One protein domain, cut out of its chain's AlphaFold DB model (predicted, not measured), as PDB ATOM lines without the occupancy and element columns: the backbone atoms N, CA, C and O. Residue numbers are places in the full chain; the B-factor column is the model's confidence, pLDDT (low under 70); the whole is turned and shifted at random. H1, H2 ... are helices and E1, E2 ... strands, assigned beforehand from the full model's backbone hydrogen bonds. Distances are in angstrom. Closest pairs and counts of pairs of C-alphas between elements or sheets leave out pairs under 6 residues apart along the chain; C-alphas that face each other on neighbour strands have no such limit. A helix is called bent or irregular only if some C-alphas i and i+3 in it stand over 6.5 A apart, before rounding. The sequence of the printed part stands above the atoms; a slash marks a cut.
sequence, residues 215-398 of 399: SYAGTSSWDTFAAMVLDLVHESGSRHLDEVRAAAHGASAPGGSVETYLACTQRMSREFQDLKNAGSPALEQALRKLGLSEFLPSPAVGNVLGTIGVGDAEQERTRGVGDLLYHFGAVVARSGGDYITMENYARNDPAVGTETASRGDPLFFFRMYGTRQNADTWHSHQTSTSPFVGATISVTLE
ATOM      1  N   SER A 215     150.754 158.896 160.818       90.62
ATOM      2  CA  SER A 215     150.213 159.481 162.048       90.62
ATOM      3  C   SER A 215     148.861 160.147 161.803       90.62
ATOM      4  O   SER A 215     147.907 159.836 162.506       90.62
ATOM      5  N   TYR A 216     148.761 160.991 160.773       92.12
ATOM      6  CA  TYR A 216     147.520 161.669 160.403       92.12
ATOM      7  C   TYR A 216     146.427 160.678 159.988       92.12
ATOM      8  O   TYR A 216     145.291 160.781 160.450       92.12
ATOM      9  N   ALA A 217     146.767 159.693 159.150       93.50
ATOM     10  CA  ALA A 217     145.844 158.645 158.728       93.50
ATOM     11  C   ALA A 217     145.337 157.837 159.931       93.50
ATOM     12  O   ALA A 217     144.136 157.617 160.060       93.50
ATOM     13  N   GLY A 218     146.224 157.455 160.853       91.69
ATOM     14  CA  GLY A 218     145.862 156.727 162.067       91.69
ATOM     15  C   GLY A 218     144.960 157.531 163.002       91.69
ATOM     16  O   GLY A 218     143.925 157.023 163.432       91.69
ATOM     17  N   THR A 219     145.306 158.788 163.296       88.81
ATOM     18  CA  THR A 219     144.511 159.625 164.208       88.81
ATOM     19  C   THR A 219     143.155 159.995 163.614       88.81
ATOM     20  O   THR A 219     142.152 159.882 164.305       88.81
ATOM     21  N   SER A 220     143.090 160.356 162.328       89.00
ATOM     22  CA  SER A 220     141.810 160.648 161.654       89.00
ATOM     23  C   SER A 220     140.920 159.406 161.508       89.00
ATOM     24  O   SER A 220     139.691 159.495 161.584       89.00
ATOM     25  N   SER A 221     141.531 158.228 161.350       93.00
ATOM     26  CA  SER A 221     140.805 156.958 161.340       93.00
ATOM     27  C   SER A 221     140.157 156.660 162.688       93.00
ATOM     28  O   SER A 221     139.049 156.127 162.708       93.00
ATOM     29  N   TRP A 222     140.802 157.017 163.807       95.56
ATOM     30  CA  TRP A 222     140.244 156.778 165.140       95.56
ATOM     31  C   TRP A 222     138.870 157.438 165.298       95.56
ATOM     32  O   TRP A 222     137.925 156.753 165.677       95.56
ATOM     33  N   ASP A 223     138.729 158.713 164.921       94.50
ATOM     34  CA  ASP A 223     137.458 159.445 165.035       94.50
ATOM     35  C   ASP A 223     136.338 158.775 164.242       94.50
ATOM     36  O   ASP A 223     135.228 158.571 164.736       94.50
ATOM     37  N   THR A 224     136.654 158.407 162.998       96.62
ATOM     38  CA  THR A 224     135.716 157.760 162.080       96.62
ATOM     39  C   THR A 224     135.282 156.405 162.629       96.62
ATOM     40  O   THR A 224     134.091 156.101 162.658       96.62
ATOM     41  N   PHE A 225     136.227 155.591 163.100       98.00
ATOM     42  CA  PHE A 225     135.926 154.260 163.611       98.00
ATOM     43  C   PHE A 225     135.217 154.288 164.962       98.00
ATOM     44  O   PHE A 225     134.287 153.509 165.147       98.00
ATOM     45  N   ALA A 226     135.588 155.185 165.877       98.00
ATOM     46  CA  ALA A 226     134.877 155.363 167.140       98.00
ATOM     47  C   ALA A 226     133.411 155.738 166.886       98.00
ATOM     48  O   ALA A 226     132.509 155.096 167.425       98.00
ATOM     49  N   ALA A 227     133.166 156.695 165.988       98.25
ATOM     50  CA  ALA A 227     131.822 157.084 165.589       98.25
ATOM     51  C   ALA A 227     131.032 155.924 164.957       98.25
ATOM     52  O   ALA A 227     129.912 155.646 165.375       98.25
ATOM     53  N   MET A 228     131.629 155.187 164.011       98.50
ATOM     54  CA  MET A 228     130.988 154.019 163.387       98.50
ATOM     55  C   MET A 228     130.676 152.903 164.391       98.50
ATOM     56  O   MET A 228     129.649 152.236 164.270       98.50
ATOM     57  N   VAL A 229     131.554 152.675 165.372       98.56
ATOM     58  CA  VAL A 229     131.309 151.715 166.452       98.56
ATOM     59  C   VAL A 229     130.099 152.147 167.275       98.56
ATOM     60  O   VAL A 229     129.198 151.337 167.474       98.56
ATOM     61  N   LEU A 230     130.047 153.406 167.716       98.62
ATOM     62  CA  LEU A 230     128.925 153.925 168.504       98.62
ATOM     63  C   LEU A 230     127.613 153.912 167.710       98.62
ATOM     64  O   LEU A 230     126.578 153.522 168.244       98.62
ATOM     65  N   ASP A 231     127.662 154.229 166.417       98.62
ATOM     66  CA  ASP A 231     126.506 154.134 165.526       98.62
ATOM     67  C   ASP A 231     125.964 152.703 165.387       98.62
ATOM     68  O   ASP A 231     124.749 152.499 165.343       98.62
ATOM     69  N   LEU A 232     126.849 151.701 165.360       98.38
ATOM     70  CA  LEU A 232     126.455 150.290 165.367       98.38
ATOM     71  C   LEU A 232     125.901 149.844 166.722       98.38
ATOM     72  O   LEU A 232     124.945 149.075 166.743       98.38
ATOM     73  N   VAL A 233     126.493 150.295 167.831       98.19
ATOM     74  CA  VAL A 233     126.058 149.928 169.190       98.19
ATOM     75  C   VAL A 233     124.668 150.485 169.497       98.19
ATOM     76  O   VAL A 233     123.853 149.783 170.089       98.19
ATOM     77  N   HIS A 234     124.394 151.721 169.081       98.06
ATOM     78  CA  HIS A 234     123.134 152.417 169.365       98.06
ATOM     79  C   HIS A 234     122.079 152.273 168.276       98.06
ATOM     80  O   HIS A 234     121.003 152.857 168.394       98.06
ATOM     81  N   GLU A 235     122.395 151.553 167.198       96.94
ATOM     82  CA  GLU A 235     121.545 151.434 166.010       96.94
ATOM     83  C   GLU A 235     121.123 152.812 165.449       96.94
ATOM     84  O   GLU A 235     120.039 152.983 164.891       96.94
ATOM     85  N   SER A 236     121.992 153.823 165.582       94.12
ATOM     86  CA  SER A 236     121.677 155.231 165.298       94.12
ATOM     87  C   SER A 236     121.931 155.666 163.851       94.12
ATOM     88  O   SER A 236     121.922 156.862 163.551       94.12
ATOM     89  N   GLY A 237     122.153 154.721 162.938       95.56
ATOM     90  CA  GLY A 237     122.459 155.016 161.538       95.56
ATOM     91  C   GLY A 237     123.863 155.602 161.378       95.56
ATOM     92  O   GLY A 237     124.835 154.882 161.554       95.56
ATOM     93  N   SER A 238     123.968 156.878 161.000       97.06
ATOM     94  CA  SER A 238     125.236 157.611 160.818       97.06
ATOM     95  C   SER A 238     125.380 158.803 161.765       97.06
ATOM     96  O   SER A 238     126.188 159.694 161.513       97.06
ATOM     97  N   ARG A 239     124.571 158.871 162.830       97.88
ATOM     98  CA  ARG A 239     124.474 160.048 163.699       97.88
ATOM     99  C   ARG A 239     125.833 160.490 164.250       97.88
ATOM    100  O   ARG A 239     126.157 161.671 164.146       97.88
ATOM    101  N   HIS A 240     126.601 159.580 164.846       97.75
ATOM    102  CA  HIS A 240     127.897 159.922 165.442       97.75
ATOM    103  C   HIS A 240     128.907 160.284 164.354       97.75
ATOM    104  O   HIS A 240     129.694 161.218 164.519       97.75
ATOM    105  N   LEU A 241     128.867 159.576 163.221       97.62
ATOM    106  CA  LEU A 241     129.754 159.847 162.094       97.62
ATOM    107  C   LEU A 241     129.498 161.231 161.479       97.62
ATOM    108  O   LEU A 241     130.441 161.956 161.160       97.62
ATOM    109  N   ASP A 242     128.233 161.610 161.328       98.00
ATOM    110  CA  ASP A 242     127.836 162.916 160.811       98.00
ATOM    111  C   ASP A 242     128.201 164.029 161.798       98.00
ATOM    112  O   ASP A 242     128.700 165.079 161.388       98.00
ATOM    113  N   GLU A 243     128.039 163.783 163.102       97.31
ATOM    114  CA  GLU A 243     128.420 164.729 164.149       97.31
ATOM    115  C   GLU A 243     129.929 165.008 164.154       97.31
ATOM    116  O   GLU A 243     130.333 166.174 164.115       97.31
ATOM    117  N   VAL A 244     130.778 163.971 164.136       96.50
ATOM    118  CA  VAL A 244     132.236 164.178 164.156       96.50
ATOM    119  C   VAL A 244     132.738 164.837 162.869       96.50
ATOM    120  O   VAL A 244     133.631 165.684 162.918       96.50
ATOM    121  N   ARG A 245     132.124 164.539 161.716       96.31
ATOM    122  CA  ARG A 245     132.425 165.214 160.442       96.31
ATOM    123  C   ARG A 245     132.029 166.685 160.466       96.31
ATOM    124  O   ARG A 245     132.813 167.527 160.028       96.31
ATOM    125  N   ALA A 246     130.843 167.001 160.985       96.38
ATOM    126  CA  ALA A 246     130.390 168.379 161.136       96.38
ATOM    127  C   ALA A 246     131.315 169.163 162.077       96.38
ATOM    128  O   ALA A 246     131.723 170.279 161.751       96.38
ATOM    129  N   ALA A 247     131.715 168.557 163.196       95.50
ATOM    130  CA  ALA A 247     132.654 169.144 164.142       95.50
ATOM    131  C   ALA A 247     134.046 169.380 163.524       95.50
ATOM    132  O   ALA A 247     134.593 170.477 163.652       95.50
ATOM    133  N   ALA A 248     134.596 168.403 162.793       94.06
ATOM    134  CA  ALA A 248     135.885 168.532 162.108       94.06
ATOM    135  C   ALA A 248     135.860 169.605 161.002       94.06
ATOM    136  O   ALA A 248     136.796 170.402 160.879       94.06
ATOM    137  N   HIS A 249     134.773 169.674 160.224       94.94
ATOM    138  CA  HIS A 249     134.581 170.741 159.241       94.94
ATOM    139  C   HIS A 249     134.497 172.106 159.936       94.94
ATOM    140  O   HIS A 249     135.165 173.049 159.505       94.94
ATOM    141  N   GLY A 250     133.706 172.220 161.004       95.06
ATOM    142  CA  GLY A 250     133.564 173.453 161.775       95.06
ATOM    143  C   GLY A 250     134.897 173.945 162.338       95.06
ATOM    144  O   GLY A 250     135.201 175.127 162.219       95.06
ATOM    145  N   ALA A 251     135.726 173.040 162.866       93.44
ATOM    146  CA  ALA A 251     137.063 173.356 163.370       93.44
ATOM    147  C   ALA A 251     138.038 173.815 162.270       93.44
ATOM    148  O   ALA A 251     138.932 174.613 162.537       93.44
ATOM    149  N   SER A 252     137.860 173.341 161.034       92.50
ATOM    150  CA  SER A 252     138.722 173.689 159.894       92.50
ATOM    151  C   SER A 252     138.312 174.987 159.180       92.50
ATOM    152  O   SER A 252     139.049 175.483 158.326       92.50
ATOM    153  N   ALA A 253     137.131 175.534 159.479       94.62
ATOM    154  CA  ALA A 253     136.632 176.754 158.852       94.62
ATOM    155  C   ALA A 253     137.335 178.017 159.403       94.62
ATOM    156  O   ALA A 253     137.797 178.016 160.547       94.62
ATOM    157  N   PRO A 254     137.398 179.132 158.645       94.69
ATOM    158  CA  PRO A 254     137.885 180.407 159.174       94.69
ATOM    159  C   PRO A 254     137.079 180.848 160.405       94.69
ATOM    160  O   PRO A 254     135.864 181.013 160.323       94.69
ATOM    161  N   GLY A 255     137.752 181.036 161.544       91.12
ATOM    162  CA  GLY A 255     137.096 181.330 162.828       91.12
ATOM    163  C   GLY A 255     136.485 180.109 163.531       91.12
ATOM    164  O   GLY A 255     135.754 180.276 164.504       91.12
ATOM    165  N   GLY A 256     136.767 178.899 163.043       90.56
ATOM    166  CA  GLY A 256     136.362 177.636 163.649       90.56
ATOM    167  C   GLY A 256     136.946 177.416 165.046       90.56
ATOM    168  O   GLY A 256     138.020 177.919 165.375       90.56
ATOM    169  N   SER A 257     136.236 176.637 165.864       92.19
ATOM    170  CA  SER A 257     136.651 176.265 167.222       92.19
ATOM    171  C   SER A 257     137.122 174.814 167.250       92.19
ATOM    172  O   SER A 257     136.336 173.883 167.052       92.19
ATOM    173  N   VAL A 258     138.409 174.620 167.540       93.12
ATOM    174  CA  VAL A 258     139.001 173.293 167.775       93.12
ATOM    175  C   VAL A 258     138.378 172.643 169.015       93.12
ATOM    176  O   VAL A 258     138.219 171.426 169.061       93.12
ATOM    177  N   GLU A 259     137.939 173.442 169.988       94.88
ATOM    178  CA  GLU A 259     137.307 172.986 171.227       94.88
ATOM    179  C   GLU A 259     136.011 172.213 170.970       94.88
ATOM    180  O   GLU A 259     135.740 171.238 171.665       94.88
ATOM    181  N   THR A 260     135.228 172.596 169.954       93.44
ATOM    182  CA  THR A 260     133.996 171.871 169.593       93.44
ATOM    183  C   THR A 260     134.308 170.461 169.090       93.44
ATOM    184  O   THR A 260     133.651 169.495 169.478       93.44
ATOM    185  N   TYR A 261     135.341 170.328 168.258       94.88
ATOM    186  CA  TYR A 261     135.800 169.031 167.771       94.88
ATOM    187  C   TYR A 261     136.411 168.183 168.892       94.88
ATOM    188  O   TYR A 261     136.031 167.023 169.036       94.88
ATOM    189  N   LEU A 262     137.248 168.769 169.755       94.81
ATOM    190  CA  LEU A 262     137.796 168.070 170.922       94.81
ATOM    191  C   LEU A 262     136.698 167.599 171.884       94.81
ATOM    192  O   LEU A 262     136.735 166.463 172.343       94.81
ATOM    193  N   ALA A 263     135.686 168.428 172.158       96.25
ATOM    194  CA  ALA A 263     134.559 168.034 173.002       96.25
ATOM    195  C   ALA A 263     133.771 166.858 172.397       96.25
ATOM    196  O   ALA A 263     133.345 165.959 173.125       96.25
ATOM    197  N   CYS A 264     133.606 166.836 171.070       96.94
ATOM    198  CA  CYS A 264     132.968 165.730 170.361       96.94
ATOM    199  C   CYS A 264     133.765 164.422 170.513       96.94
ATOM    200  O   CYS A 264     133.201 163.404 170.921       96.94
ATOM    201  N   THR A 265     135.071 164.437 170.229       96.62
ATOM    202  CA  THR A 265     135.919 163.230 170.286       96.62
ATOM    203  C   THR A 265     136.104 162.718 171.715       96.62
ATOM    204  O   THR A 265     136.009 161.513 171.952       96.62
ATOM    205  N   GLN A 266     136.253 163.614 172.693       97.19
ATOM    206  CA  GLN A 266     136.339 163.270 174.116       97.19
ATOM    207  C   GLN A 266     135.046 162.641 174.650       97.19
ATOM    208  O   GLN A 266     135.103 161.702 175.445       97.19
ATOM    209  N   ARG A 267     133.872 163.116 174.208       97.94
ATOM    210  CA  ARG A 267     132.585 162.507 174.577       97.94
ATOM    211  C   ARG A 267     132.446 161.101 173.995       97.94
ATOM    212  O   ARG A 267     132.093 160.189 174.737       97.94
ATOM    213  N   MET A 268     132.778 160.911 172.714       98.00
ATOM    214  CA  MET A 268     132.790 159.575 172.101       98.00
ATOM    215  C   MET A 268     133.778 158.639 172.804       98.00
ATOM    216  O   MET A 268     133.464 157.475 173.040       98.00
ATOM    217  N   SER A 269     134.955 159.147 173.190       98.00
ATOM    218  CA  SER A 269     135.927 158.378 173.970       98.00
ATOM    219  C   SER A 269     135.349 157.917 175.308       98.00
ATOM    220  O   SER A 269     135.453 156.736 175.643       98.00
ATOM    221  N   ARG A 270     134.712 158.818 176.069       98.31
ATOM    222  CA  ARG A 270     134.075 158.477 177.348       98.31
ATOM    223  C   ARG A 270     133.031 157.381 177.177       98.31
ATOM    224  O   ARG A 270     133.063 156.384 177.887       98.31
ATOM    225  N   GLU A 271     132.160 157.537 176.194       98.44
ATOM    226  CA  GLU A 271     131.090 156.585 175.921       98.44
ATOM    227  C   GLU A 271     131.616 155.207 175.496       98.44
ATOM    228  O   GLU A 271     131.167 154.176 175.999       98.44
ATOM    229  N   PHE A 272     132.631 155.174 174.629       98.38
ATOM    230  CA  PHE A 272     133.315 153.937 174.258       98.38
ATOM    231  C   PHE A 272     133.927 153.245 175.486       98.38
ATOM    232  O   PHE A 272     133.816 152.025 175.637       98.38
ATOM    233  N   GLN A 273     134.574 154.007 176.375       97.88
ATOM    234  CA  GLN A 273     135.144 153.482 177.616       97.88
ATOM    235  C   GLN A 273     134.065 152.926 178.548       97.88
ATOM    236  O   GLN A 273     134.244 151.830 179.078       97.88
ATOM    237  N   ASP A 274     132.945 153.628 178.712       98.31
ATOM    238  CA  ASP A 274     131.826 153.183 179.546       98.31
ATOM    239  C   ASP A 274     131.255 151.850 179.033       98.31
ATOM    240  O   ASP A 274     131.086 150.904 179.806       98.31
ATOM    241  N   LEU A 275     131.061 151.719 177.714       98.19
ATOM    242  CA  LEU A 275     130.634 150.470 177.073       98.19
ATOM    243  C   LEU A 275     131.641 149.328 177.282       98.19
ATOM    244  O   LEU A 275     131.239 148.191 177.550       98.19
ATOM    245  N   LYS A 276     132.945 149.616 177.179       96.62
ATOM    246  CA  LYS A 276     134.012 148.629 177.397       96.62
ATOM    247  C   LYS A 276     134.051 148.162 178.851       96.62
ATOM    248  O   LYS A 276     134.102 146.961 179.100       96.62
ATOM    249  N   ASN A 277     133.981 149.092 179.801       96.56
ATOM    250  CA  ASN A 277     133.996 148.805 181.236       96.56
ATOM    251  C   ASN A 277     132.757 148.020 181.682       96.56
ATOM    252  O   ASN A 277     132.850 147.170 182.565       96.56
ATOM    253  N   ALA A 278     131.612 148.256 181.038       97.75
ATOM    254  CA  ALA A 278     130.389 147.489 181.250       97.75
ATOM    255  C   ALA A 278     130.424 146.080 180.620       97.75
ATOM    256  O   ALA A 278     129.481 145.313 180.808       97.75
ATOM    257  N   GLY A 279     131.470 145.732 179.859       96.75
ATOM    258  CA  GLY A 279     131.552 144.459 179.140       96.75
ATOM    259  C   GLY A 279     130.476 144.316 178.062       96.75
ATOM    260  O   GLY A 279     129.938 143.227 177.881       96.75
ATOM    261  N   SER A 280     130.118 145.415 177.384       97.94
ATOM    262  CA  SER A 280     129.013 145.451 176.418       97.94
ATOM    263  C   SER A 280     129.221 144.468 175.249       97.94
ATOM    264  O   SER A 280     130.139 144.666 174.446       97.94
ATOM    265  N   PRO A 281     128.338 143.463 175.063       97.69
ATOM    266  CA  PRO A 281     128.410 142.558 173.913       97.69
ATOM    267  C   PRO A 281     128.203 143.277 172.574       97.69
ATOM    268  O   PRO A 281     128.787 142.890 171.562       97.69
ATOM    269  N   ALA A 282     127.401 144.349 172.565       98.00
ATOM    270  CA  ALA A 282     127.169 145.164 171.376       98.00
ATOM    271  C   ALA A 282     128.456 145.868 170.920       98.00
ATOM    272  O   ALA A 282     128.736 145.917 169.721       98.00
ATOM    273  N   LEU A 283     129.274 146.351 171.867       98.06
ATOM    274  CA  LEU A 283     130.576 146.944 171.556       98.06
ATOM    275  C   LEU A 283     131.515 145.913 170.920       98.06
ATOM    276  O   LEU A 283     132.108 146.188 169.878       98.06
ATOM    277  N   GLU A 284     131.626 144.717 171.509       96.50
ATOM    278  CA  GLU A 284     132.452 143.640 170.945       96.50
ATOM    279  C   GLU A 284     131.987 143.274 169.527       96.50
ATOM    280  O   GLU A 284     132.797 143.171 168.602       96.50
ATOM    281  N   GLN A 285     130.675 143.123 169.326       97.06
ATOM    282  CA  GLN A 285     130.103 142.801 168.021       97.06
ATOM    283  C   GLN A 285     130.385 143.896 166.985       97.06
ATOM    284  O   GLN A 285     130.720 143.572 165.843       97.06
ATOM    285  N   ALA A 286     130.286 145.173 167.364       98.19
ATOM    286  CA  ALA A 286     130.610 146.299 166.494       98.19
ATOM    287  C   ALA A 286     132.098 146.302 166.102       98.19
ATOM    288  O   ALA A 286     132.415 146.368 164.912       98.19
ATOM    289  N   LEU A 287     133.009 146.134 167.069       97.12
ATOM    290  CA  LEU A 287     134.453 146.034 166.815       97.12
ATOM    291  C   LEU A 287     134.790 144.854 165.894       97.12
ATOM    292  O   LEU A 287     135.573 145.001 164.956       97.12
ATOM    293  N   ARG A 288     134.158 143.695 166.113       95.62
ATOM    294  CA  ARG A 288     134.330 142.500 165.279       95.62
ATOM    295  C   ARG A 288     133.818 142.711 163.860       95.62
ATOM    296  O   ARG A 288     134.493 142.325 162.910       95.62
ATOM    297  N   LYS A 289     132.640 143.320 163.709       96.25
ATOM    298  CA  LYS A 289     132.031 143.616 162.404       96.25
ATOM    299  C   LYS A 289     132.901 144.559 161.575       96.25
ATOM    300  O   LYS A 289     132.961 144.403 160.360       96.25
ATOM    301  N   LEU A 290     133.566 145.510 162.228       96.50
ATOM    302  CA  LEU A 290     134.456 146.475 161.584       96.50
ATOM    303  C   LEU A 290     135.909 145.987 161.458       96.50
ATOM    304  O   LEU A 290     136.710 146.663 160.821       96.50
ATOM    305  N   GLY A 291     136.259 144.832 162.035       95.19
ATOM    306  CA  GLY A 291     137.624 144.301 161.998       95.19
ATOM    307  C   GLY A 291     138.632 145.193 162.729       95.19
ATOM    308  O   GLY A 291     139.721 145.432 162.217       95.19
ATOM    309  N   LEU A 292     138.259 145.719 163.898       96.50
ATOM    310  CA  LEU A 292     139.064 146.655 164.687       96.50
ATOM    311  C   LEU A 292     139.673 145.987 165.922       96.50
ATOM    312  O   LEU A 292     139.181 144.967 166.411       96.50
ATOM    313  N   SER A 293     140.712 146.610 166.480       95.38
ATOM    314  CA  SER A 293     141.313 146.209 167.758       95.38
ATOM    315  C   SER A 293     141.782 144.743 167.752       95.38
ATOM    316  O   SER A 293     142.622 144.360 166.941       95.38
ATOM    317  N   GLU A 294     141.283 143.898 168.650       92.19
ATOM    318  CA  GLU A 294     141.624 142.468 168.710       92.19
ATOM    319  C   GLU A 294     141.076 141.642 167.534       92.19
ATOM    320  O   GLU A 294     141.482 140.496 167.340       92.19
ATOM    321  N   PHE A 295     140.188 142.228 166.725       93.12
ATOM    322  CA  PHE A 295     139.568 141.600 165.558       93.12
ATOM    323  C   PHE A 295     140.184 142.040 164.231       93.12
ATOM    324  O   PHE A 295     139.595 141.789 163.178       93.12
ATOM    325  N   LEU A 296     141.354 142.687 164.265       92.50
ATOM    326  CA  LEU A 296     142.072 143.057 163.051       92.50
ATOM    327  C   LEU A 296     142.277 141.831 162.144       92.50
ATOM    328  O   LEU A 296     142.754 140.788 162.613       92.50
ATOM    329  N   PRO A 297     141.944 141.932 160.843       91.44
ATOM    330  CA  PRO A 297     142.284 140.884 159.894       91.44
ATOM    331  C   PRO A 297     143.806 140.747 159.780       91.44
ATOM    332  O   PRO A 297     144.564 141.641 160.153       91.44
ATOM    333  N   SER A 298     144.266 139.616 159.241       91.19
ATOM    334  CA  SER A 298     145.693 139.415 158.972       91.19
ATOM    335  C   SER A 298     146.196 140.473 157.985       91.19
ATOM    336  O   SER A 298     145.747 140.459 156.836       91.19
ATOM    337  N   PRO A 299     147.104 141.371 158.401       95.25
ATOM    338  CA  PRO A 299     147.569 142.450 157.544       95.25
ATOM    339  C   PRO A 299     148.496 141.910 156.453       95.25
ATOM    340  O   PRO A 299     149.214 140.928 156.660       95.25
ATOM    341  N   ALA A 300     148.505 142.558 155.289       96.88
ATOM    342  CA  ALA A 300     149.469 142.257 154.236       96.88
ATOM    343  C   ALA A 300     150.871 142.780 154.603       96.88
ATOM    344  O   ALA A 300     151.016 143.680 155.431       96.88
ATOM    345  N   VAL A 301     151.915 142.226 153.979       97.75
ATOM    346  CA  VAL A 301     153.266 142.803 154.083       97.75
ATOM    347  C   VAL A 301     153.263 144.194 153.451       97.75
ATOM    348  O   VAL A 301     152.690 144.374 152.382       97.75
ATOM    349  N   GLY A 302     153.891 145.164 154.116       97.19
ATOM    350  CA  GLY A 302     153.864 146.574 153.728       97.19
ATOM    351  C   GLY A 302     152.739 147.382 154.380       97.19
ATOM    352  O   GLY A 302     152.857 148.603 154.450       97.19
ATOM    353  N   ASN A 303     151.704 146.739 154.933       97.88
ATOM    354  CA  ASN A 303     150.692 147.452 155.713       97.88
ATOM    355  C   ASN A 303     151.289 147.990 157.018       97.88
ATOM    356  O   ASN A 303     152.223 147.416 157.591       97.88
ATOM    357  N   VAL A 304     150.689 149.065 157.521       98.00
ATOM    358  CA  VAL A 304     151.000 149.631 158.831       98.00
ATOM    359  C   VAL A 304     149.878 149.294 159.801       98.00
ATOM    360  O   VAL A 304     148.702 149.415 159.480       98.00
ATOM    361  N   LEU A 305     150.231 148.875 161.008       97.88
ATOM    362  CA  LEU A 305     149.300 148.732 162.118       97.88
ATOM    363  C   LEU A 305     149.435 149.942 163.029       97.88
ATOM    364  O   LEU A 305     150.551 150.343 163.356       97.88
ATOM    365  N   GLY A 306     148.306 150.510 163.437       96.69
ATOM    366  CA  GLY A 306     148.246 151.607 164.395       96.69
ATOM    367  C   GLY A 306     147.410 151.220 165.603       96.69
ATOM    368  O   GLY A 306     146.373 150.584 165.451       96.69
ATOM    369  N   THR A 307     147.837 151.606 166.799       97.25
ATOM    370  CA  THR A 307     146.975 151.688 167.988       97.25
ATOM    371  C   THR A 307     146.898 153.144 168.390       97.25
ATOM    372  O   THR A 307     147.945 153.760 168.559       97.25
ATOM    373  N   ILE A 308     145.690 153.682 168.527       95.69
ATOM    374  CA  ILE A 308     145.442 155.081 168.875       95.69
ATOM    375  C   ILE A 308     144.571 155.112 170.129       95.69
ATOM    376  O   ILE A 308     143.554 154.418 170.190       95.69
ATOM    377  N   GLY A 309     144.992 155.897 171.122       95.44
ATOM    378  CA  GLY A 309     144.254 156.176 172.347       95.44
ATOM    379  C   GLY A 309     143.833 157.642 172.395       95.44
ATOM    380  O   GLY A 309     144.661 158.532 172.201       95.44
ATOM    381  N   VAL A 310     142.554 157.889 172.661       95.31
ATOM    382  CA  VAL A 310     142.006 159.236 172.868       95.31
ATOM    383  C   VAL A 310     141.349 159.272 174.234       95.31
ATOM    384  O   VAL A 310     140.515 158.422 174.536       95.31
ATOM    385  N   GLY A 311     141.725 160.241 175.065       95.88
ATOM    386  CA  GLY A 311     141.158 160.436 176.392       95.88
ATOM    387  C   GLY A 311     139.807 161.140 176.352       95.88
ATOM    388  O   GLY A 311     139.459 161.812 175.382       95.88
ATOM    389  N   ASP A 312     139.049 161.018 177.434       97.19
ATOM    390  CA  ASP A 312     137.982 161.972 177.719       97.19
ATOM    391  C   ASP A 312     138.545 163.322 178.211       97.19
ATOM    392  O   ASP A 312     139.751 163.499 178.396       97.19
ATOM    393  N   ALA A 313     137.665 164.296 178.450       96.25
ATOM    394  CA  ALA A 313     138.061 165.646 178.847       96.25
ATOM    395  C   ALA A 313     138.865 165.713 180.159       96.25
ATOM    396  O   ALA A 313     139.599 166.676 180.378       96.25
ATOM    397  N   GLU A 314     138.703 164.755 181.073       96.19
ATOM    398  CA  GLU A 314     139.481 164.701 182.310       96.19
ATOM    399  C   GLU A 314     140.857 164.102 182.067       96.19
ATOM    400  O   GLU A 314     141.861 164.724 182.412       96.19
ATOM    401  N   GLN A 315     140.893 162.959 181.394       94.88
ATOM    402  CA  GLN A 315     142.120 162.259 181.049       94.88
ATOM    403  C   GLN A 315     143.060 163.119 180.192       94.88
ATOM    404  O   GLN A 315     144.263 163.151 180.437       94.88
ATOM    405  N   GLU A 316     142.520 163.863 179.222       91.81
ATOM    406  CA  GLU A 316     143.286 164.792 178.383       91.81
ATOM    407  C   GLU A 316     143.881 165.957 179.193       91.81
ATOM    408  O   GLU A 316     144.996 166.395 178.918       91.81
ATOM    409  N   ARG A 317     143.185 166.434 180.239       91.88
ATOM    410  CA  ARG A 317     143.695 167.492 181.132       91.88
ATOM    411  C   ARG A 317     144.809 167.006 182.051       91.88
ATOM    412  O   ARG A 317     145.669 167.801 182.422       91.88
ATOM    413  N   THR A 318     144.770 165.742 182.462       90.88
ATOM    414  CA  THR A 318     145.741 165.161 183.400       90.88
ATOM    415  C   THR A 318     146.849 164.370 182.714       90.88
ATOM    416  O   THR A 318     147.684 163.790 183.408       90.88
ATOM    417  N   ARG A 319     146.856 164.315 181.376       83.00
ATOM    418  CA  ARG A 319     147.813 163.523 180.602       83.00
ATOM    419  C   ARG A 319     149.256 163.918 180.930       83.00
ATOM    420  O   ARG A 319     149.627 165.090 180.871       83.00
ATOM    421  N   GLY A 320     150.080 162.921 181.230       80.44
ATOM    422  CA  GLY A 320     151.508 163.077 181.477       80.44
ATOM    423  C   GLY A 320     152.368 162.908 180.221       80.44
ATOM    424  O   GLY A 320     151.945 162.376 179.200       80.44
ATOM    425  N   VAL A 321     153.646 163.286 180.327       70.62
ATOM    426  CA  VAL A 321     154.666 163.129 179.261       70.62
ATOM    427  C   VAL A 321     154.935 161.651 178.900       70.62
ATOM    428  O   VAL A 321     155.535 161.363 177.868       70.62
ATOM    429  N   GLY A 322     154.514 160.708 179.749       71.56
ATOM    430  CA  GLY A 322     154.670 159.267 179.530       71.56
ATOM    431  C   GLY A 322     153.495 158.587 178.823       71.56
ATOM    432  O   GLY A 322     153.636 157.429 178.437       71.56
ATOM    433  N   ASP A 323     152.369 159.279 178.653       81.25
ATOM    434  CA  ASP A 323     151.161 158.697 178.076       81.25
ATOM    435  C   ASP A 323     151.266 158.628 176.552       81.25
ATOM    436  O   ASP A 323     151.616 159.606 175.883       81.25
ATOM    437  N   LEU A 324     150.949 157.463 175.986       81.31
ATOM    438  CA  LEU A 324     151.038 157.246 174.546       81.31
ATOM    439  C   LEU A 324     149.707 157.565 173.868       81.31
ATOM    440  O   LEU A 324     148.676 156.958 174.150       81.31
ATOM    441  N   LEU A 325     149.758 158.503 172.921       86.94
ATOM    442  CA  LEU A 325     148.656 158.805 172.006       86.94
ATOM    443  C   LEU A 325     148.497 157.734 170.933       86.94
ATOM    444  O   LEU A 325     147.388 157.376 170.546       86.94
ATOM    445  N   TYR A 326     149.621 157.242 170.423       92.38
ATOM    446  CA  TYR A 326     149.635 156.264 169.355       92.38
ATOM    447  C   TYR A 326     150.896 155.406 169.393       92.38
ATOM    448  O   TYR A 326     151.946 155.821 169.886       92.38
ATOM    449  N   HIS A 327     150.799 154.227 168.791       95.12
ATOM    450  CA  HIS A 327     151.947 153.415 168.404       95.12
ATOM    451  C   HIS A 327     151.714 152.809 167.026       95.12
ATOM    452  O   HIS A 327     150.594 152.404 166.712       95.12
ATOM    453  N   PHE A 328     152.776 152.737 166.226       95.94
ATOM    454  CA  PHE A 328     152.738 152.210 164.867       95.94
ATOM    455  C   PHE A 328     153.828 151.166 164.638       95.94
ATOM    456  O   PHE A 328     154.929 151.263 165.181       95.94
ATOM    457  N   GLY A 329     153.524 150.192 163.784       96.94
ATOM    458  CA  GLY A 329     154.461 149.170 163.330       96.94
ATOM    459  C   GLY A 329     154.156 148.760 161.900       96.94
ATOM    460  O   GLY A 329     152.993 148.651 161.521       96.94
ATOM    461  N   ALA A 330     155.190 148.533 161.095       98.00
ATOM    462  CA  ALA A 330     155.018 148.091 159.714       98.00
ATOM    463  C   ALA A 330     155.203 146.579 159.608       98.00
ATOM    464  O   ALA A 330     156.145 146.023 160.174       98.00
ATOM    465  N   VAL A 331     154.330 145.908 158.866       98.25
ATOM    466  CA  VAL A 331     154.389 144.458 158.662       98.25
ATOM    467  C   VAL A 331     155.469 144.132 157.637       98.25
ATOM    468  O   VAL A 331     155.399 144.571 156.492       98.25
ATOM    469  N   VAL A 332     156.460 143.336 158.038       98.44
ATOM    470  CA  VAL A 332     157.614 142.969 157.200       98.44
ATOM    471  C   VAL A 332     157.601 141.525 156.729       98.44
ATOM    472  O   VAL A 332     158.327 141.208 155.800       98.44
ATOM    473  N   ALA A 333     156.811 140.642 157.343       98.12
ATOM    474  CA  ALA A 333     156.636 139.271 156.872       98.12
ATOM    475  C   ALA A 333     155.306 138.690 157.358       98.12
ATOM    476  O   ALA A 333     154.797 139.092 158.403       98.12
ATOM    477  N   ARG A 334     154.767 137.708 156.629       96.56
ATOM    478  CA  ARG A 334     153.506 137.033 156.967       96.56
ATOM    479  C   ARG A 334     153.528 135.553 156.599       96.56
ATOM    480  O   ARG A 334     154.064 135.183 155.554       96.56
ATOM    481  N   SER A 335     152.911 134.728 157.439       94.44
ATOM    482  CA  SER A 335     152.646 133.310 157.194       94.44
ATOM    483  C   SER A 335     151.279 132.949 157.760       94.44
ATOM    484  O   SER A 335     151.073 132.983 158.973       94.44
ATOM    485  N   GLY A 336     150.327 132.623 156.887       91.06
ATOM    486  CA  GLY A 336     148.954 132.358 157.305       91.06
ATOM    487  C   GLY A 336     148.345 133.559 158.037       91.06
ATOM    488  O   GLY A 336     148.194 134.632 157.457       91.06
ATOM    489  N   GLY A 337     147.973 133.360 159.305       89.69
ATOM    490  CA  GLY A 337     147.452 134.422 160.176       89.69
ATOM    491  C   GLY A 337     148.510 135.109 161.044       89.69
ATOM    492  O   GLY A 337     148.181 136.090 161.701       89.69
ATOM    493  N   ASP A 338     149.750 134.618 161.057       93.75
ATOM    494  CA  ASP A 338     150.836 135.197 161.847       93.75
ATOM    495  C   ASP A 338     151.659 136.166 161.002       93.75
ATOM    496  O   ASP A 338     151.865 135.966 159.798       93.75
ATOM    497  N   TYR A 339     152.162 137.217 161.633       96.38
ATOM    498  CA  TYR A 339     152.933 138.244 160.949       96.38
ATOM    499  C   TYR A 339     154.029 138.819 161.841       96.38
ATOM    500  O   TYR A 339     153.907 138.848 163.066       96.38
ATOM    501  N   ILE A 340     155.115 139.257 161.204       97.94
ATOM    502  CA  ILE A 340     156.217 139.981 161.834       97.94
ATOM    503  C   ILE A 340     156.079 141.457 161.501       97.94
ATOM    504  O   ILE A 340     155.945 141.819 160.332       97.94
ATOM    505  N   THR A 341     156.185 142.301 162.512       98.19
ATOM    506  CA  THR A 341     156.346 143.746 162.370       98.19
ATOM    507  C   THR A 341     157.803 144.149 162.557       98.19
ATOM    508  O   THR A 341     158.568 143.460 163.234       98.19
ATOM    509  N   MET A 342     158.182 145.280 161.969       97.88
ATOM    510  CA  MET A 342     159.353 146.054 162.356       97.88
ATOM    511  C   MET A 342     158.872 147.354 162.997       97.88
ATOM    512  O   MET A 342     158.071 148.092 162.418       97.88
ATOM    513  N   GLU A 343     159.343 147.604 164.211       94.56
ATOM    514  CA  GLU A 343     158.825 148.642 165.098       94.56
ATOM    515  C   GLU A 343     159.944 149.456 165.734       94.56
ATOM    516  O   GLU A 343     161.105 149.043 165.779       94.56
ATOM    517  N   ASN A 344     159.565 150.613 166.270       90.06
ATOM    518  CA  ASN A 344     160.357 151.360 167.231       90.06
ATOM    519  C   ASN A 344     159.425 152.114 168.177       90.06
ATOM    520  O   ASN A 344     158.313 152.456 167.784       90.06
ATOM    521  N   TYR A 345     159.879 152.409 169.389       79.94
ATOM    522  CA  TYR A 345     159.155 153.281 170.311       79.94
ATOM    523  C   TYR A 345     159.743 154.689 170.250       79.94
ATOM    524  O   TYR A 345     160.961 154.842 170.158       79.94
ATOM    525  N   ALA A 346     158.903 155.717 170.403       68.19
ATOM    526  CA  ALA A 346     159.380 157.061 170.721       68.19
ATOM    527  C   ALA A 346     159.926 157.051 172.161       68.19
ATOM    528  O   ALA A 346     159.223 157.351 173.123       68.19
ATOM    529  N   ARG A 347     161.165 156.581 172.328       68.69
ATOM    530  CA  ARG A 347     161.772 156.374 173.644       68.69
ATOM    531  C   ARG A 347     162.118 157.732 174.248       68.69
ATOM    532  O   ARG A 347     163.061 158.380 173.808       68.69
ATOM    533  N   ASN A 348     161.399 158.121 175.296       56.41
ATOM    534  CA  ASN A 348     161.859 159.153 176.220       56.41
ATOM    535  C   ASN A 348     162.967 158.542 177.093       56.41
ATOM    536  O   ASN A 348     162.703 158.075 178.200       56.41
ATOM    537  N   ASP A 349     164.194 158.451 176.570       58.53
ATOM    538  CA  ASP A 349     165.353 158.054 177.376       58.53
ATOM    539  C   ASP A 349     165.759 159.253 178.260       58.53
ATOM    540  O   ASP A 349     166.181 160.284 177.731       58.53
ATOM    541  N   PRO A 350     165.621 159.166 179.597       56.62
ATOM    542  CA  PRO A 350     165.887 160.290 180.492       56.62
ATOM    543  C   PRO A 350     167.359 160.718 180.507       56.62
ATOM    544  O   PRO A 350     167.640 161.864 180.844       56.62
ATOM    545  N   ALA A 351     168.295 159.842 180.116       55.16
ATOM    546  CA  ALA A 351     169.708 160.203 179.982       55.16
ATOM    547  C   ALA A 351     169.986 161.061 178.734       55.16
ATOM    548  O   ALA A 351     171.084 161.585 178.569       55.16
ATOM    549  N   VAL A 352     169.003 161.177 177.841       51.50
ATOM    550  CA  VAL A 352     169.168 161.739 176.502       51.50
ATOM    551  C   VAL A 352     168.163 162.852 176.192       51.50
ATOM    552  O   VAL A 352     168.443 163.733 175.380       51.50
ATOM    553  N   GLY A 353     166.986 162.823 176.813       56.38
ATOM    554  CA  GLY A 353     165.888 163.721 176.473       56.38
ATOM    555  C   GLY A 353     165.325 163.459 175.070       56.38
ATOM    556  O   GLY A 353     165.472 162.379 174.500       56.38
ATOM    557  N   THR A 354     164.655 164.459 174.500       55.59
ATOM    558  CA  THR A 354     163.998 164.380 173.180       55.59
ATOM    559  C   THR A 354     164.952 164.624 172.002       55.59
ATOM    560  O   THR A 354     164.543 164.497 170.846       55.59
ATOM    561  N   GLU A 355     166.227 164.936 172.271       51.28
ATOM    562  CA  GLU A 355     167.228 165.354 171.275       51.28
ATOM    563  C   GLU A 355     167.612 164.269 170.252       51.28
ATOM    564  O   GLU A 355     168.258 164.570 169.244       51.28
ATOM    565  N   THR A 356     167.228 163.006 170.470       50.12
ATOM    566  CA  THR A 356     167.629 161.884 169.601       50.12
ATOM    567  C   THR A 356     166.547 161.273 168.748       50.12
ATOM    568  O   THR A 356     166.861 160.359 167.992       50.12
ATOM    569  N   ALA A 357     165.328 161.814 168.762       52.09
ATOM    570  CA  ALA A 357     164.196 161.212 168.058       52.09
ATOM    571  C   ALA A 357     164.438 160.943 166.548       52.09
ATOM    572  O   ALA A 357     163.765 160.087 165.973       52.09
ATOM    573  N   SER A 358     165.430 161.596 165.924       54.84
ATOM    574  CA  SER A 358     165.718 161.469 164.488       54.84
ATOM    575  C   SER A 358     167.184 161.159 164.128       54.84
ATOM    576  O   SER A 358     167.503 161.123 162.945       54.84
ATOM    577  N   ARG A 359     168.089 160.883 165.087       60.47
ATOM    578  CA  ARG A 359     169.535 160.670 164.794       60.47
ATOM    579  C   ARG A 359     169.901 159.278 164.246       60.47
ATOM    580  O   ARG A 359     171.077 158.964 164.102       60.47
ATOM    581  N   GLY A 360     168.909 158.445 163.928       61.62
ATOM    582  CA  GLY A 360     169.138 157.166 163.253       61.62
ATOM    583  C   GLY A 360     169.652 156.036 164.148       61.62
ATOM    584  O   GLY A 360     170.342 155.160 163.656       61.62
ATOM    585  N   ASP A 361     169.356 155.996 165.445       74.06
ATOM    586  CA  ASP A 361     169.877 154.912 166.295       74.06
ATOM    587  C   ASP A 361     169.305 153.515 165.920       74.06
ATOM    588  O   ASP A 361     168.155 153.410 165.472       74.06
ATOM    589  N   PRO A 362     170.056 152.414 166.153       77.75
ATOM    590  CA  PRO A 362     169.664 151.035 165.811       77.75
ATOM    591  C   PRO A 362     168.644 150.428 166.798       77.75
ATOM    592  O   PRO A 362     168.776 149.298 167.282       77.75
ATOM    593  N   LEU A 363     167.612 151.199 167.137       86.25
ATOM    594  CA  LEU A 363     166.590 150.869 168.133       86.25
ATOM    595  C   LEU A 363     165.382 150.114 167.563       86.25
ATOM    596  O   LEU A 363     164.445 149.816 168.297       86.25
ATOM    597  N   PHE A 364     165.407 149.751 166.283       93.38
ATOM    598  CA  PHE A 364     164.357 148.922 165.699       93.38
ATOM    599  C   PHE A 364     164.254 147.562 166.398       93.38
ATOM    600  O   PHE A 364     165.255 147.017 166.860       93.38
ATOM    601  N   PHE A 365     163.083 146.950 166.406       96.06
ATOM    602  CA  PHE A 365     162.937 145.555 166.810       96.06
ATOM    603  C   PHE A 365     161.894 144.856 165.950       96.06
ATOM    604  O   PHE A 365     161.077 145.504 165.295       96.06
ATOM    605  N   PHE A 366     161.953 143.529 165.941       97.81
ATOM    606  CA  PHE A 366     160.944 142.689 165.320       97.81
ATOM    607  C   PHE A 366     160.034 142.089 166.382       97.81
ATOM    608  O   PHE A 366     160.490 141.731 167.473       97.81
ATOM    609  N   ARG A 367     158.755 141.914 166.052       96.69
ATOM    610  CA  ARG A 367     157.811 141.189 166.905       96.69
ATOM    611  C   ARG A 367     156.852 140.361 166.067       96.69
ATOM    612  O   ARG A 367     156.460 140.776 164.984       96.69
ATOM    613  N   MET A 368     156.504 139.172 166.560       96.25
ATOM    614  CA  MET A 368     155.463 138.336 165.961       96.25
ATOM    615  C   MET A 368     154.147 138.513 166.700       96.25
ATOM    616  O   MET A 368     154.115 138.401 167.931       96.25
ATOM    617  N   TYR A 369     153.086 138.684 165.920       94.31
ATOM    618  CA  TYR A 369     151.701 138.692 166.371       94.31
ATOM    619  C   TYR A 369     150.884 137.655 165.601       94.31
ATOM    620  O   TYR A 369     151.246 137.262 164.489       94.31
ATOM    621  N   GLY A 370     149.759 137.251 166.190       90.06
ATOM    622  CA  GLY A 370     148.748 136.416 165.540       90.06
ATOM    623  C   GLY A 370     147.379 137.100 165.528       90.06
ATOM    624  O   GLY A 370     147.127 138.019 166.302       90.06
ATOM    625  N   THR A 371     146.470 136.637 164.669       74.12
ATOM    626  CA  THR A 371     145.144 137.262 164.448       74.12
ATOM    627  C   THR A 371     143.980 136.517 165.120       74.12
ATOM    628  O   THR A 371     142.854 136.561 164.628       74.12
ATOM    629  N   ARG A 372     144.221 135.714 166.163       68.25
ATOM    630  CA  ARG A 372     143.173 134.894 166.808       68.25
ATOM    631  C   ARG A 372     142.935 135.307 168.264       68.25
ATOM    632  O   ARG A 372     143.848 135.764 168.942       68.25
ATOM    633  N   GLN A 373     141.711 135.062 168.745       54.66
ATOM    634  CA  GLN A 373     141.321 135.187 170.156       54.66
ATOM    635  C   GLN A 373     142.272 134.345 171.029       54.66
ATOM    636  O   GLN A 373     142.493 133.170 170.733       54.66
ATOM    637  N   ASN A 374     142.850 134.946 172.074       62.94
ATOM    638  CA  ASN A 374     143.893 134.386 172.959       62.94
ATOM    639  C   ASN A 374     145.322 134.301 172.384       62.94
ATOM    640  O   ASN A 374     146.212 133.788 173.064       62.94
ATOM    641  N   ALA A 375     145.576 134.789 171.166       66.00
ATOM    642  CA  ALA A 375     146.941 135.060 170.720       66.00
ATOM    643  C   ALA A 375     147.420 136.420 171.257       66.00
ATOM    644  O   ALA A 375     146.616 137.276 171.626       66.00
ATOM    645  N   ASP A 376     148.735 136.637 171.250       85.38
ATOM    646  CA  ASP A 376     149.339 137.952 171.461       85.38
ATOM    647  C   ASP A 376     149.081 138.768 170.176       85.38
ATOM    648  O   ASP A 376     149.888 138.780 169.244       85.38
ATOM    649  N   THR A 377     147.869 139.327 170.060       91.56
ATOM    650  CA  THR A 377     147.463 140.203 168.950       91.56
ATOM    651  C   THR A 377     148.199 141.535 169.044       91.56
ATOM    652  O   THR A 377     148.692 141.907 170.112       91.56
ATOM    653  N   TRP A 378     148.234 142.298 167.948       94.56
ATOM    654  CA  TRP A 378     148.725 143.676 167.997       94.56
ATOM    655  C   TRP A 378     148.009 144.478 169.090       94.56
ATOM    656  O   TRP A 378     148.661 145.007 169.984       94.56
ATOM    657  N   HIS A 379     146.671 144.507 169.079       94.81
ATOM    658  CA  HIS A 379     145.896 145.293 170.041       94.81
ATOM    659  C   HIS A 379     146.161 144.878 171.491       94.81
ATOM    660  O   HIS A 379     146.553 145.716 172.302       94.81
ATOM    661  N   SER A 380     146.014 143.586 171.806       92.50
ATOM    662  CA  SER A 380     146.217 143.077 173.169       92.50
ATOM    663  C   SER A 380     147.626 143.379 173.668       92.50
ATOM    664  O   SER A 380     147.783 143.854 174.791       92.50
ATOM    665  N   HIS A 381     148.639 143.197 172.816       92.56
ATOM    666  CA  HIS A 381     150.009 143.529 173.169       92.56
ATOM    667  C   HIS A 381     150.152 145.013 173.496       92.56
ATOM    668  O   HIS A 381     150.553 145.339 174.611       92.56
ATOM    669  N   GLN A 382     149.762 145.894 172.567       93.31
ATOM    670  CA  GLN A 382     149.933 147.335 172.729       93.31
ATOM    671  C   GLN A 382     149.187 147.849 173.971       93.31
ATOM    672  O   GLN A 382     149.768 148.571 174.773       93.31
ATOM    673  N   THR A 383     147.949 147.406 174.211       91.56
ATOM    674  CA  THR A 383     147.195 147.804 175.416       91.56
ATOM    675  C   THR A 383     147.749 147.242 176.728       91.56
ATOM    676  O   THR A 383     147.473 147.801 177.784       91.56
ATOM    677  N   SER A 384     148.522 146.150 176.691       89.56
ATOM    678  CA  SER A 384     149.101 145.534 177.897       89.56
ATOM    679  C   SER A 384     150.470 146.097 178.277       89.56
ATOM    680  O   SER A 384     150.869 146.009 179.437       89.56
ATOM    681  N   THR A 385     151.207 146.652 177.312       84.38
ATOM    682  CA  THR A 385     152.590 147.112 177.511       84.38
ATOM    683  C   THR A 385     152.749 148.621 177.472       84.38
ATOM    684  O   THR A 385     153.776 149.124 177.925       84.38
ATOM    685  N   SER A 386     151.757 149.343 176.951       84.56
ATOM    686  CA  SER A 386     151.826 150.788 176.758       84.56
ATOM    687  C   SER A 386     150.735 151.514 177.547       84.56
ATOM    688  O   SER A 386     149.589 151.061 177.558       84.56
ATOM    689  N   PRO A 387     151.050 152.665 178.167       87.19
ATOM    690  CA  PRO A 387     150.084 153.488 178.889       87.19
ATOM    691  C   PRO A 387     149.248 154.324 177.907       87.19
ATOM    692  O   PRO A 387     149.385 155.546 177.827       87.19
ATOM    693  N   PHE A 388     148.414 153.664 177.102       89.75
ATOM    694  CA  PHE A 388     147.417 154.370 176.299       89.75
ATOM    695  C   PHE A 388     146.368 154.996 177.211       89.75
ATOM    696  O   PHE A 388     145.914 154.381 178.178       89.75
ATOM    697  N   VAL A 389     145.960 156.214 176.874       89.38
ATOM    698  CA  VAL A 389     144.914 156.930 177.601       89.38
ATOM    699  C   VAL A 389     143.584 156.767 176.876       89.38
ATOM    700  O   VAL A 389     143.502 156.924 175.659       89.38
ATOM    701  N   GLY A 390     142.539 156.497 177.654       94.38
ATOM    702  CA  GLY A 390     141.157 156.512 177.204       94.38
ATOM    703  C   GLY A 390     140.755 155.377 176.262       94.38
ATOM    704  O   GLY A 390     141.226 154.239 176.356       94.38
ATOM    705  N   ALA A 391     139.831 155.680 175.352       96.88
ATOM    706  CA  ALA A 391     139.342 154.733 174.363       96.88
ATOM    707  C   ALA A 391     140.436 154.407 173.339       96.88
ATOM    708  O   ALA A 391     140.890 155.256 172.571       96.88
ATOM    709  N   THR A 392     140.845 153.139 173.328       97.25
ATOM    710  CA  THR A 392     141.923 152.640 172.473       97.25
ATOM    711  C   THR A 392     141.367 151.789 171.337       97.25
ATOM    712  O   THR A 392     140.686 150.794 171.588       97.25
ATOM    713  N   ILE A 393     141.705 152.144 170.097       97.69
ATOM    714  CA  ILE A 393     141.327 151.406 168.884       97.69
ATOM    715  C   ILE A 393     142.595 151.072 168.103       97.69
ATOM    716  O   ILE A 393     143.458 151.932 167.919       97.69
ATOM    717  N   SER A 394     142.706 149.827 167.633       97.56
ATOM    718  CA  SER A 394     143.744 149.459 166.662       97.56
ATOM    719  C   SER A 394     143.177 149.287 165.258       97.56
ATOM    720  O   SER A 394     142.066 148.787 165.095       97.56
ATOM    721  N   VAL A 395     143.965 149.681 164.257       97.19
ATOM    722  CA  VAL A 395     143.596 149.739 162.837       97.19
ATOM    723  C   VAL A 395     144.717 149.186 161.956       97.19
ATOM    724  O   VAL A 395     145.888 149.216 162.339       97.19
ATOM    725  N   THR A 396     144.357 148.725 160.757       97.19
ATOM    726  CA  THR A 396     145.309 148.474 159.666       97.19
ATOM    727  C   THR A 396     145.211 149.621 158.668       97.19
ATOM    728  O   THR A 396     144.120 149.943 158.209       97.19
ATOM    729  N   LEU A 397     146.346 150.227 158.340       95.81
ATOM    730  CA  LEU A 397     146.507 151.246 157.311       95.81
ATOM    731  C   LEU A 397     147.137 150.589 156.078       95.81
ATOM    732  O   LEU A 397     148.269 150.085 156.119       95.81
ATOM    733  N   GLU A 398     146.366 150.540 154.999       91.62
ATOM    734  CA  GLU A 398     146.786 149.981 153.714       91.62
ATOM    735  C   GLU A 398     147.655 150.991 152.955       91.62
ATOM    736  O   GLU A 398     147.443 152.202 153.066       91.62
TER     737      GLU A 398
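Overview. This is residues 215 to 398 of the 399 residues of an uncharacterized protein of Streptomyces sp. WAC 01420 (UniProt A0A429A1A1). A strongly twisted sheet of five strands curls round the short helix H7 on one face, while H1 packs over E1 and E5 on the opposite face. H1, H2, H3 and H4 gather at one end of the domain, with H2 and H3 each folding back on the helix before; toward the other end, beyond E3 and E4, lies the loop with the small helix H6. The printed part has 184 residues, with seven named helices and five named strands in the order H1 H2 H3 H4 E1 H5 E2 E3 H6 E4 H7 E5. The sheet runs E4 E3 E2 E1 E5, antiparallel throughout, and the class is mixed, helices and strands. The whole is compact, with a radius of gyration of the C-alphas of 17.2 A and spans of 44 by 40 by 29 A.

Along the chain. Start in the sheet with E2, residues 326 to 335, 26.2 A long, which bends by 66 degrees at residue 332. Its companions are E1, residues 304 to 310, E3, 338 to 343, E4, 365 to 370, and E5, 391 to 397, which ends at C-alpha 397 at (146.507, 151.246, 157.311). Find C-alpha 215 at (150.213, 159.481, 162.048); from there H1 runs 26.9 A to residue 233. H2 is residues 239 to 252, 20.1 A, and H3 residues 258 to 277, 28.4 A. H4 is residues 281 to 290, H5 313 to 318, H6 353 to 356 and H7 378 to 385. H6 is irregular: C-alphas 353 and 356 are 7.3 A apart.

Arrangement. Look first at E1 and E5, where N 306 and O 395 are within hydrogen-bond range at 3.0 A. Likewise find N 307 and O 327 at 2.9 A for E1 and E2, N 340 and O 333 at 2.8 A for the hairpin E2 and E3, and N 341 and O 367 at 2.9 A for E3 and E4. The domain has three layers, helices on both faces of the sheet: H1 on one, H7 on the other. H1, at a height over the sheet of 6.5 A, runs only just across the strands, at 63 degrees to E1 on the local plane. The closest C-alphas of H7 and E5 are those of His 379 and Ser 394, 5.8 A. The hub is H3, touching four helices; it only grazes the sheet with residues 262 to 276. It forms a hairpin with H2, at a shallow tilt of 30 degrees, closest at the C-alphas of Ala 247 and Tyr 261, 4.8 A. H3 and H5 only just touch, with 3 pairs of C-alphas within 8 A, closest at Gln 266 and Ala 313, 5.6 A. H1 touches H4 with residues 229 to 233 alone, closest at the C-alphas of Val 233 and Ala 282, 5.4 A. Every O i to N i+4 pair is within hydrogen-bond range in H2, H3, H4 and H7, against 13 of 15 in H1 and 1 of 2 in H5; H6 is too short for such a pair.

Size, cuts and confidence. The C-alphas of Gly 237 and Ala 351 are the two farthest apart, 51.0 A. The printed part has no cut, and its one long link is residues 291 to 303, from H4 to E1. Look for pLDDT under 70 at residues 346 to 360 and 372 to 375.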